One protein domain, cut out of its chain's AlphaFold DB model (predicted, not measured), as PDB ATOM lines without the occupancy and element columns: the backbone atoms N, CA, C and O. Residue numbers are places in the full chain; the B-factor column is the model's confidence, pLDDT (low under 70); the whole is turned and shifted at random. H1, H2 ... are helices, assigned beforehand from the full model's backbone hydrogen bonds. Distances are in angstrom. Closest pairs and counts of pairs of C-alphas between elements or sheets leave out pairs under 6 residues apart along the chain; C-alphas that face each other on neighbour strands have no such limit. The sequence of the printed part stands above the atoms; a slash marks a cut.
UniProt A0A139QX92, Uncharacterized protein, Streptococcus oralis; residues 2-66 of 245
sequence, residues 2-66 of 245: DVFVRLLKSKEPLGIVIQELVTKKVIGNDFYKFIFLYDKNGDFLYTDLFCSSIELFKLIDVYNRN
ATOM      1  N   ASP A   2     -31.180 -12.271   1.365       72.19
ATOM      2  CA  ASP A   2     -31.150 -13.739   1.521       72.19
ATOM      3  C   ASP A   2     -32.401 -14.390   2.115       72.19
ATOM      4  O   ASP A   2     -32.770 -15.487   1.709       72.19
ATOM      5  N   VAL A   3     -33.063 -13.733   3.070       69.25
ATOM      6  CA  VAL A   3     -34.258 -14.280   3.730       69.25
ATOM      7  C   VAL A   3     -35.409 -14.455   2.741       69.25
ATOM      8  O   VAL A   3     -36.011 -15.521   2.689       69.25
ATOM      9  N   PHE A   4     -35.675 -13.450   1.906       70.19
ATOM     10  CA  PHE A   4     -36.734 -13.526   0.900       70.19
ATOM     11  C   PHE A   4     -36.412 -14.546  -0.187       70.19
ATOM     12  O   PHE A   4     -37.287 -15.295  -0.598       70.19
ATOM     13  N   VAL A   5     -35.149 -14.635  -0.610       75.94
ATOM     14  CA  VAL A   5     -34.722 -15.633  -1.601       75.94
ATOM     15  C   VAL A   5     -34.890 -17.057  -1.063       75.94
ATOM     16  O   VAL A   5     -35.322 -17.933  -1.809       75.94
ATOM     17  N   ARG A   6     -34.599 -17.295   0.223       78.25
ATOM     18  CA  ARG A   6     -34.826 -18.596   0.874       78.25
ATOM     19  C   ARG A   6     -36.311 -18.914   1.010       78.25
ATOM     20  O   ARG A   6     -36.714 -19.999   0.617       78.25
ATOM     21  N   LEU A   7     -37.119 -17.962   1.474       75.25
ATOM     22  CA  LEU A   7     -38.571 -18.124   1.592       75.25
ATOM     23  C   LEU A   7     -39.224 -18.409   0.236       75.25
ATOM     24  O   LEU A   7     -40.023 -19.325   0.111       75.25
ATOM     25  N   LEU A   8     -38.817 -17.694  -0.813       69.19
ATOM     26  CA  LEU A   8     -39.308 -17.918  -2.171       69.19
ATOM     27  C   LEU A   8     -38.857 -19.264  -2.754       69.19
ATOM     28  O   LEU A   8     -39.468 -19.726  -3.711       69.19
ATOM     29  N   LYS A   9     -37.798 -19.884  -2.238       79.88
ATOM     30  CA  LYS A   9     -37.357 -21.233  -2.635       79.88
ATOM     31  C   LYS A   9     -37.841 -22.315  -1.664       79.88
ATOM     32  O   LYS A   9     -37.469 -23.475  -1.826       79.88
ATOM     33  N   SER A  10     -38.625 -21.937  -0.655       79.81
ATOM     34  CA  SER A  10     -39.126 -22.852   0.360       79.81
ATOM     35  C   SER A  10     -40.130 -23.831  -0.240       79.81
ATOM     36  O   SER A  10     -40.957 -23.455  -1.073       79.81
ATOM     37  N   LYS A  11     -40.057 -25.083   0.214       81.25
ATOM     38  CA  LYS A  11     -41.069 -26.115  -0.048       81.25
ATOM     39  C   LYS A  11     -42.134 -26.172   1.049       81.25
ATOM     40  O   LYS A  11     -43.056 -26.972   0.945       81.25
ATOM     41  N   GLU A  12     -41.992 -25.346   2.083       85.19
ATOM     42  CA  GLU A  12     -42.956 -25.270   3.172       85.19
ATOM     43  C   GLU A  12     -44.317 -24.755   2.668       85.19
ATOM     44  O   GLU A  12     -44.366 -23.946   1.729       85.19
ATOM     45  N   PRO A  13     -45.423 -25.181   3.303       87.25
ATOM     46  CA  PRO A  13     -46.744 -24.630   3.051       87.25
ATOM     47  C   PRO A  13     -46.788 -23.108   3.231       87.25
ATOM     48  O   PRO A  13     -46.112 -22.529   4.090       87.25
ATOM     49  N   LEU A  14     -47.641 -22.456   2.444       86.81
ATOM     50  CA  LEU A  14     -47.802 -21.008   2.410       86.81
ATOM     51  C   LEU A  14     -48.111 -20.426   3.798       86.81
ATOM     52  O   LEU A  14     -47.582 -19.372   4.145       86.81
ATOM     53  N   GLY A  15     -48.894 -21.130   4.622       87.44
ATOM     54  CA  GLY A  15     -49.211 -20.703   5.989       87.44
ATOM     55  C   GLY A  15     -47.979 -20.564   6.886       87.44
ATOM     56  O   GLY A  15     -47.865 -19.575   7.612       87.44
ATOM     57  N   ILE A  16     -47.028 -21.501   6.792       88.19
ATOM     58  CA  ILE A  16     -45.779 -21.472   7.571       88.19
ATOM     59  C   ILE A  16     -44.938 -20.265   7.158       88.19
ATOM     60  O   ILE A  16     -44.437 -19.523   8.005       88.19
ATOM     61  N   VAL A  17     -44.837 -20.005   5.854       88.69
ATOM     62  CA  VAL A  17     -44.060 -18.866   5.356       88.69
ATOM     63  C   VAL A  17     -44.710 -17.530   5.697       88.69
ATOM     64  O   VAL A  17     -44.008 -16.597   6.086       88.69
ATOM     65  N   ILE A  18     -46.037 -17.420   5.621       87.94
ATOM     66  CA  ILE A  18     -46.744 -16.209   6.047       87.94
ATOM     67  C   ILE A  18     -46.511 -15.951   7.543       87.94
ATOM     68  O   ILE A  18     -46.210 -14.818   7.918       87.94
ATOM     69  N   GLN A  19     -46.587 -16.979   8.394       88.25
ATOM     70  CA  GLN A  19     -46.282 -16.838   9.822       88.25
ATOM     71  C   GLN A  19     -44.841 -16.373  10.050       88.25
ATOM     72  O   GLN A  19     -44.617 -15.449  10.830       88.25
ATOM     73  N   GLU A  20     -43.869 -16.930   9.325       89.31
ATOM     74  CA  GLU A  20     -42.471 -16.501   9.423       89.31
ATOM     75  C   GLU A  20     -42.288 -15.026   9.013       89.31
ATOM     76  O   GLU A  20     -41.539 -14.284   9.656       89.31
ATOM     77  N   LEU A  21     -43.009 -14.566   7.984       88.94
ATOM     78  CA  LEU A  21     -43.023 -13.161   7.563       88.94
ATOM     79  C   LEU A  21     -43.634 -12.240   8.631       88.94
ATOM     80  O   LEU A  21     -43.144 -11.121   8.814       88.94
ATOM     81  N   VAL A  22     -44.646 -12.704   9.369       90.94
ATOM     82  CA  VAL A  22     -45.219 -11.984  10.522       90.94
ATOM     83  C   VAL A  22     -44.221 -11.928  11.678       90.94
ATOM     84  O   VAL A  22     -43.964 -10.848  12.211       90.94
ATOM     85  N   THR A  23     -43.591 -13.053  12.036       90.38
ATOM     86  CA  THR A  23     -42.561 -13.113  13.091       90.38
ATOM     87  C   THR A  23     -41.397 -12.171  12.791       90.38
ATOM     88  O   THR A  23     -40.892 -11.490  13.683       90.38
ATOM     89  N   LYS A  24     -41.006 -12.073  11.516       89.12
ATOM     90  CA  LYS A  24     -39.952 -11.167  11.039       89.12
ATOM     91  C   LYS A  24     -40.417  -9.724  10.828       89.12
ATOM     92  O   LYS A  24     -39.617  -8.907  10.378       89.12
ATOM     93  N   LYS A  25     -41.672  -9.398  11.163       89.19
ATOM     94  CA  LYS A  25     -42.288  -8.068  11.012       89.19
ATOM     95  C   LYS A  25     -42.243  -7.523   9.578       89.19
ATOM     96  O   LYS A  25     -42.229  -6.315   9.373       89.19
ATOM     97  N   VAL A  26     -42.215  -8.415   8.588       88.00
ATOM     98  CA  VAL A  26     -42.319  -8.058   7.166       88.00
ATOM     99  C   VAL A  26     -43.775  -7.780   6.799       88.00
ATOM    100  O   VAL A  26     -44.058  -6.873   6.024       88.00
ATOM    101  N   ILE A  27     -44.693  -8.562   7.369       89.31
ATOM    102  CA  ILE A  27     -46.138  -8.406   7.210       89.31
ATOM    103  C   ILE A  27     -46.740  -8.102   8.585       89.31
ATOM    104  O   ILE A  27     -46.306  -8.646   9.601       89.31
ATOM    105  N   GLY A  28     -47.737  -7.216   8.620       91.62
ATOM    106  CA  GLY A  28     -48.450  -6.882   9.848       91.62
ATOM    107  C   GLY A  28     -49.260  -8.062  10.386       91.62
ATOM    108  O   GLY A  28     -49.929  -8.769   9.634       91.62
ATOM    109  N   ASN A  29     -49.254  -8.240  11.706       89.75
ATOM    110  CA  ASN A  29     -50.075  -9.257  12.372       89.75
ATOM    111  C   ASN A  29     -51.577  -9.056  12.101       89.75
ATOM    112  O   ASN A  29     -52.326 -10.022  12.013       89.75
ATOM    113  N   ASP A  30     -52.012  -7.809  11.919       89.69
ATOM    114  CA  ASP A  30     -53.407  -7.489  11.607       89.69
ATOM    115  C   ASP A  30     -53.804  -7.979  10.212       89.69
ATOM    116  O   ASP A  30     -54.895  -8.516  10.039       89.69
ATOM    117  N   PHE A  31     -52.890  -7.898   9.238       86.88
ATOM    118  CA  PHE A  31     -53.102  -8.478   7.912       86.88
ATOM    119  C   PHE A  31     -53.193 -10.006   7.979       86.88
ATOM    120  O   PHE A  31     -54.086 -10.586   7.372       86.88
ATOM    121  N   TYR A  32     -52.319 -10.659   8.755       86.94
ATOM    122  CA  TYR A  32     -52.382 -12.110   8.962       86.94
ATOM    123  C   TYR A  32     -53.704 -12.548   9.598       86.94
ATOM    124  O   TYR A  32     -54.348 -13.471   9.110       86.94
ATOM    125  N   LYS A  33     -54.142 -11.858  10.656       85.75
ATOM    126  CA  LYS A  33     -55.434 -12.128  11.296       85.75
ATOM    127  C   LYS A  33     -56.596 -11.900  10.342       85.75
ATOM    128  O   LYS A  33     -57.520 -12.701  10.345       85.75
ATOM    129  N   PHE A  34     -56.532 -10.845   9.528       84.44
ATOM    130  CA  PHE A  34     -57.539 -10.577   8.511       84.44
ATOM    131  C   PHE A  34     -57.672 -11.766   7.560       84.44
ATOM    132  O   PHE A  34     -58.754 -12.325   7.480       84.44
ATOM    133  N   ILE A  35     -56.592 -12.216   6.912       84.38
ATOM    134  CA  ILE A  35     -56.671 -13.345   5.968       84.38
ATOM    135  C   ILE A  35     -57.007 -14.677   6.654       84.38
ATOM    136  O   ILE A  35     -57.695 -15.498   6.063       84.38
ATOM    137  N   PHE A  36     -56.566 -14.893   7.896       80.50
ATOM    138  CA  PHE A  36     -56.833 -16.126   8.644       80.50
ATOM    139  C   PHE A  36     -58.300 -16.246   9.080       80.50
ATOM    140  O   PHE A  36     -58.834 -17.346   9.141       80.50
ATOM    141  N   LEU A  37     -58.944 -15.118   9.395       75.25
ATOM    142  CA  LEU A  37     -60.336 -15.056   9.859       75.25
ATOM    143  C   LEU A  37     -61.326 -14.701   8.744       75.25
ATOM    144  O   LEU A  37     -62.518 -14.552   9.010       75.25
ATOM    145  N   TYR A  38     -60.847 -14.500   7.519       72.06
ATOM    146  CA  TYR A  38     -61.698 -14.098   6.412       72.06
ATOM    147  C   TYR A  38     -62.483 -15.297   5.889       72.06
ATOM    148  O   TYR A  38     -61.929 -16.205   5.269       72.06
ATOM    149  N   ASP A  39     -63.789 -15.240   6.115       62.94
ATOM    150  CA  ASP A  39     -64.784 -16.133   5.546       62.94
ATOM    151  C   ASP A  39     -65.489 -15.415   4.390       62.94
ATOM    152  O   ASP A  39     -66.120 -14.365   4.577       62.94
ATOM    153  N   LYS A  40     -65.355 -15.950   3.173       55.22
ATOM    154  CA  LYS A  40     -66.124 -15.463   2.029       55.22
ATOM    155  C   LYS A  40     -67.406 -16.275   1.911       55.22
ATOM    156  O   LYS A  40     -67.399 -17.359   1.333       55.22
ATOM    157  N   ASN A  41     -68.512 -15.689   2.367       53.84
ATOM    158  CA  ASN A  41     -69.870 -16.200   2.159       53.84
ATOM    159  C   ASN A  41     -70.049 -17.697   2.511       53.84
ATOM    160  O   ASN A  41     -70.871 -18.355   1.882       53.84
ATOM    161  N   GLY A  42     -69.311 -18.226   3.494       55.25
ATOM    162  CA  GLY A  42     -69.506 -19.571   4.042       55.25
ATOM    163  C   GLY A  42     -68.862 -20.726   3.271       55.25
ATOM    164  O   GLY A  42     -68.967 -21.855   3.742       55.25
ATOM    165  N   ASP A  43     -68.189 -20.472   2.139       57.62
ATOM    166  CA  ASP A  43     -67.743 -21.542   1.225       57.62
ATOM    167  C   ASP A  43     -66.228 -21.575   0.947       57.62
ATOM    168  O   ASP A  43     -65.720 -22.596   0.486       57.62
ATOM    169  N   PHE A  44     -65.478 -20.494   1.197       59.28
ATOM    170  CA  PHE A  44     -64.029 -20.471   0.946       59.28
ATOM    171  C   PHE A  44     -63.275 -19.686   2.015       59.28
ATOM    172  O   PHE A  44     -63.478 -18.475   2.171       59.28
ATOM    173  N   LEU A  45     -62.352 -20.364   2.700       66.88
ATOM    174  CA  LEU A  45     -61.446 -19.755   3.666       66.88
ATOM    175  C   LEU A  45     -60.066 -19.603   3.019       66.88
ATOM    176  O   LEU A  45     -59.519 -20.553   2.463       66.88
ATOM    177  N   TYR A  46     -59.425 -18.435   3.143       71.81
ATOM    178  CA  TYR A  46     -58.037 -18.289   2.666       71.81
ATOM    179  C   TYR A  46     -57.069 -19.262   3.358       71.81
ATOM    180  O   TYR A  46     -55.986 -19.524   2.833       71.81
ATOM    181  N   THR A  47     -57.449 -19.825   4.508       73.19
ATOM    182  CA  THR A  47     -56.701 -20.889   5.183       73.19
ATOM    183  C   THR A  47     -56.580 -22.158   4.344       73.19
ATOM    184  O   THR A  47     -55.595 -22.872   4.500       73.19
ATOM    185  N   ASP A  48     -57.486 -22.416   3.401       77.50
ATOM    186  CA  ASP A  48     -57.373 -23.566   2.495       77.50
ATOM    187  C   ASP A  48     -56.145 -23.421   1.577       77.50
ATOM    188  O   ASP A  48     -55.440 -24.387   1.275       77.50
ATOM    189  N   LEU A  49     -55.791 -22.179   1.221       75.62
ATOM    190  CA  LEU A  49     -54.565 -21.875   0.478       75.62
ATOM    191  C   LEU A  49     -53.306 -22.022   1.338       75.62
ATOM    192  O   LEU A  49     -52.211 -22.135   0.791       75.62
ATOM    193  N   PHE A  50     -53.413 -22.033   2.670       84.56
ATOM    194  CA  PHE A  50     -52.236 -22.112   3.541       84.56
ATOM    195  C   PHE A  50     -51.559 -23.479   3.472       84.56
ATOM    196  O   PHE A  50     -50.358 -23.567   3.730       84.56
ATOM    197  N   CYS A  51     -52.301 -24.513   3.071       82.31
ATOM    198  CA  CYS A  51     -51.782 -25.848   2.794       82.31
ATOM    199  C   CYS A  51     -51.058 -25.945   1.438       82.31
ATOM    200  O   CYS A  51     -50.352 -26.921   1.196       82.31
ATOM    201  N   SER A  52     -51.212 -24.952   0.557       82.81
ATOM    202  CA  SER A  52     -50.572 -24.935  -0.762       82.81
ATOM    203  C   SER A  52     -49.100 -24.529  -0.687       82.81
ATOM    204  O   SER A  52     -48.681 -23.828   0.232       82.81
ATOM    205  N   SER A  53     -48.299 -24.930  -1.677       84.94
ATOM    206  CA  SER A  53     -46.891 -24.527  -1.764       84.94
ATOM    207  C   SER A  53     -46.728 -23.102  -2.311       84.94
ATOM    208  O   SER A  53     -47.554 -22.594  -3.072       84.94
ATOM    209  N   ILE A  54     -45.603 -22.459  -1.984       82.56
ATOM    210  CA  ILE A  54     -45.219 -21.166  -2.582       82.56
ATOM    211  C   ILE A  54     -45.031 -21.268  -4.092       82.56
ATOM    212  O   ILE A  54     -45.291 -20.312  -4.820       82.56
ATOM    213  N   GLU A  55     -44.566 -22.418  -4.572       81.00
ATOM    214  CA  GLU A  55     -44.419 -22.678  -5.999       81.00
ATOM    215  C   GLU A  55     -45.769 -22.608  -6.717       81.00
ATOM    216  O   GLU A  55     -45.878 -21.896  -7.714       81.00
ATOM    217  N   LEU A  56     -46.815 -23.228  -6.161       79.50
ATOM    218  CA  LEU A  56     -48.168 -23.134  -6.706       79.50
ATOM    219  C   LEU A  56     -48.666 -21.682  -6.727       79.50
ATOM    220  O   LEU A  56     -49.189 -21.225  -7.740       79.50
ATOM    221  N   PHE A  57     -48.438 -20.927  -5.650       77.88
ATOM    222  CA  PHE A  57     -48.825 -19.515  -5.587       77.88
ATOM    223  C   PHE A  57     -48.145 -18.668  -6.677       77.88
ATOM    224  O   PHE A  57     -48.786 -17.836  -7.319       77.88
ATOM    225  N   LYS A  58     -46.854 -18.906  -6.940       78.69
ATOM    226  CA  LYS A  58     -46.125 -18.238  -8.029       78.69
ATOM    227  C   LYS A  58     -46.651 -18.624  -9.402       78.69
ATOM    228  O   LYS A  58     -46.761 -17.758 -10.261       78.69
ATOM    229  N   LEU A  59     -46.950 -19.904  -9.614       79.94
ATOM    230  CA  LEU A  59     -47.520 -20.379 -10.874       79.94
ATOM    231  C   LEU A  59     -48.872 -19.706 -11.141       79.94
ATOM    232  O   LEU A  59     -49.104 -19.249 -12.258       79.94
ATOM    233  N   ILE A  60     -49.712 -19.557 -10.111       75.62
ATOM    234  CA  ILE A  60     -50.993 -18.843 -10.196       75.62
ATOM    235  C   ILE A  60     -50.790 -17.352 -10.516       75.62
ATOM    236  O   ILE A  60     -51.482 -16.823 -11.380       75.62
ATOM    237  N   ASP A  61     -49.841 -16.662  -9.872       77.88
ATOM    238  CA  ASP A  61     -49.535 -15.251 -10.175       77.88
ATOM    239  C   ASP A  61     -49.024 -15.066 -11.614       77.88
ATOM    240  O   ASP A  61     -49.503 -14.198 -12.342       77.88
ATOM    241  N   VAL A  62     -48.096 -15.921 -12.057       77.38
ATOM    242  CA  VAL A  62     -47.588 -15.916 -13.437       77.38
ATOM    243  C   VAL A  62     -48.725 -16.143 -14.433       77.38
ATOM    244  O   VAL A  62     -48.820 -15.418 -15.423       77.38
ATOM    245  N   TYR A  63     -49.609 -17.097 -14.145       70.38
ATOM    246  CA  TYR A  63     -50.791 -17.363 -14.954       70.38
ATOM    247  C   TYR A  63     -51.747 -16.163 -15.003       70.38
ATOM    248  O   TYR A  63     -52.145 -15.747 -16.086       70.38
ATOM    249  N   ASN A  64     -52.068 -15.549 -13.861       69.69
ATOM    250  CA  ASN A  64     -52.998 -14.414 -13.788       69.69
ATOM    251  C   ASN A  64     -52.510 -13.180 -14.560       69.69
ATOM    252  O   ASN A  64     -53.325 -12.396 -15.043       69.69
ATOM    253  N   ARG A  65     -51.191 -12.990 -14.688       75.19
ATOM    254  CA  ARG A  65     -50.610 -11.884 -15.469       75.19
ATOM    255  C   ARG A  65     -50.696 -12.102 -16.977       75.19
ATOM    256  O   ARG A  65     -50.664 -11.126 -17.721       75.19
ATOM    257  N   ASN A  66     -50.749 -13.354 -17.425       67.00
ATOM    258  CA  ASN A  66     -50.817 -13.701 -18.838       67.00
ATOM    259  C   ASN A  66     -51.559 -15.038 -19.025       67.00
ATOM    260  O   ASN A  66     -50.917 -16.076 -19.229       67.00
TER     261      ASN A  66
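This is residues 2 to 66 of the 245 residues of an uncharacterized protein of Streptococcus oralis (UniProt A0A139QX92). The longest helix, H5, is an arm that leaves a small helical cluster, and residues 59 to 66, of which 59 to 65 belong to H5, stick out; the cluster is a helical hairpin of H2 and H3 with short H4 across it. H1 and the tip of the H3 to H4 loop, at Gly 42, lie at opposite ends of the longest axis. The printed part has 65 residues with five named helices, H1 to H5 in chain order, and no named strand; the class is all helix. It is only just compact, close to loose, with a radius of gyration of the C-alphas of 12.6 A and spans of 38 by 31 by 19 A.

H5, residues 54 to 65, is close to but not clearly touching H2, residues 14 to 23; their closest C-alphas, of Ile 54 and Leu 14, are 5.6 A apart. H2 and H3, residues 29 to 37, form a hairpin: they touch at Val 22 and Asn 29, C-alphas 5.9 A apart, and run opposite ways at a shallow tilt of 27 degrees. H4, residues 46 to 51, touches H2, about perpendicular at 76 degrees, with the closest C-alphas, of Phe 50 and Gly 15, 4.1 A apart. H4 also touches H3, about perpendicular at 86 degrees; C-alphas 36 and 47, the closest, are 5.9 A apart. H1, residues 2 to 8, is close to but not clearly touching H2, with the closest C-alphas, of Leu 7 and Val 17, 6.7 A apart. H4 and H5 are apart. Every O i to N i+4 pair is within hydrogen-bond range in H1, H2, H3 and H5; H4 has 0 of 2, and 2 of 3 O i to N i+3 pairs.

H5 measures 16.8 A, from C-alpha 54 at (-45.219, -21.166, -2.582) to C-alpha 65 at (-50.610, -11.884, -15.469). H2 measures 14.3 A and H3 12.1 A. H1 begins at C-alpha 2, at (-31.150, -13.739, 1.521).

The two farthest C-alphas, of Asp 2 and Gly 42, are 38.9 A apart. The printed part has no cut and no long link. Residues 39 to 40 pair antiparallel with 44 to 45. Mean pLDDT of the printed part is 78.9; 11 residues are under 70, among them 39 to 45.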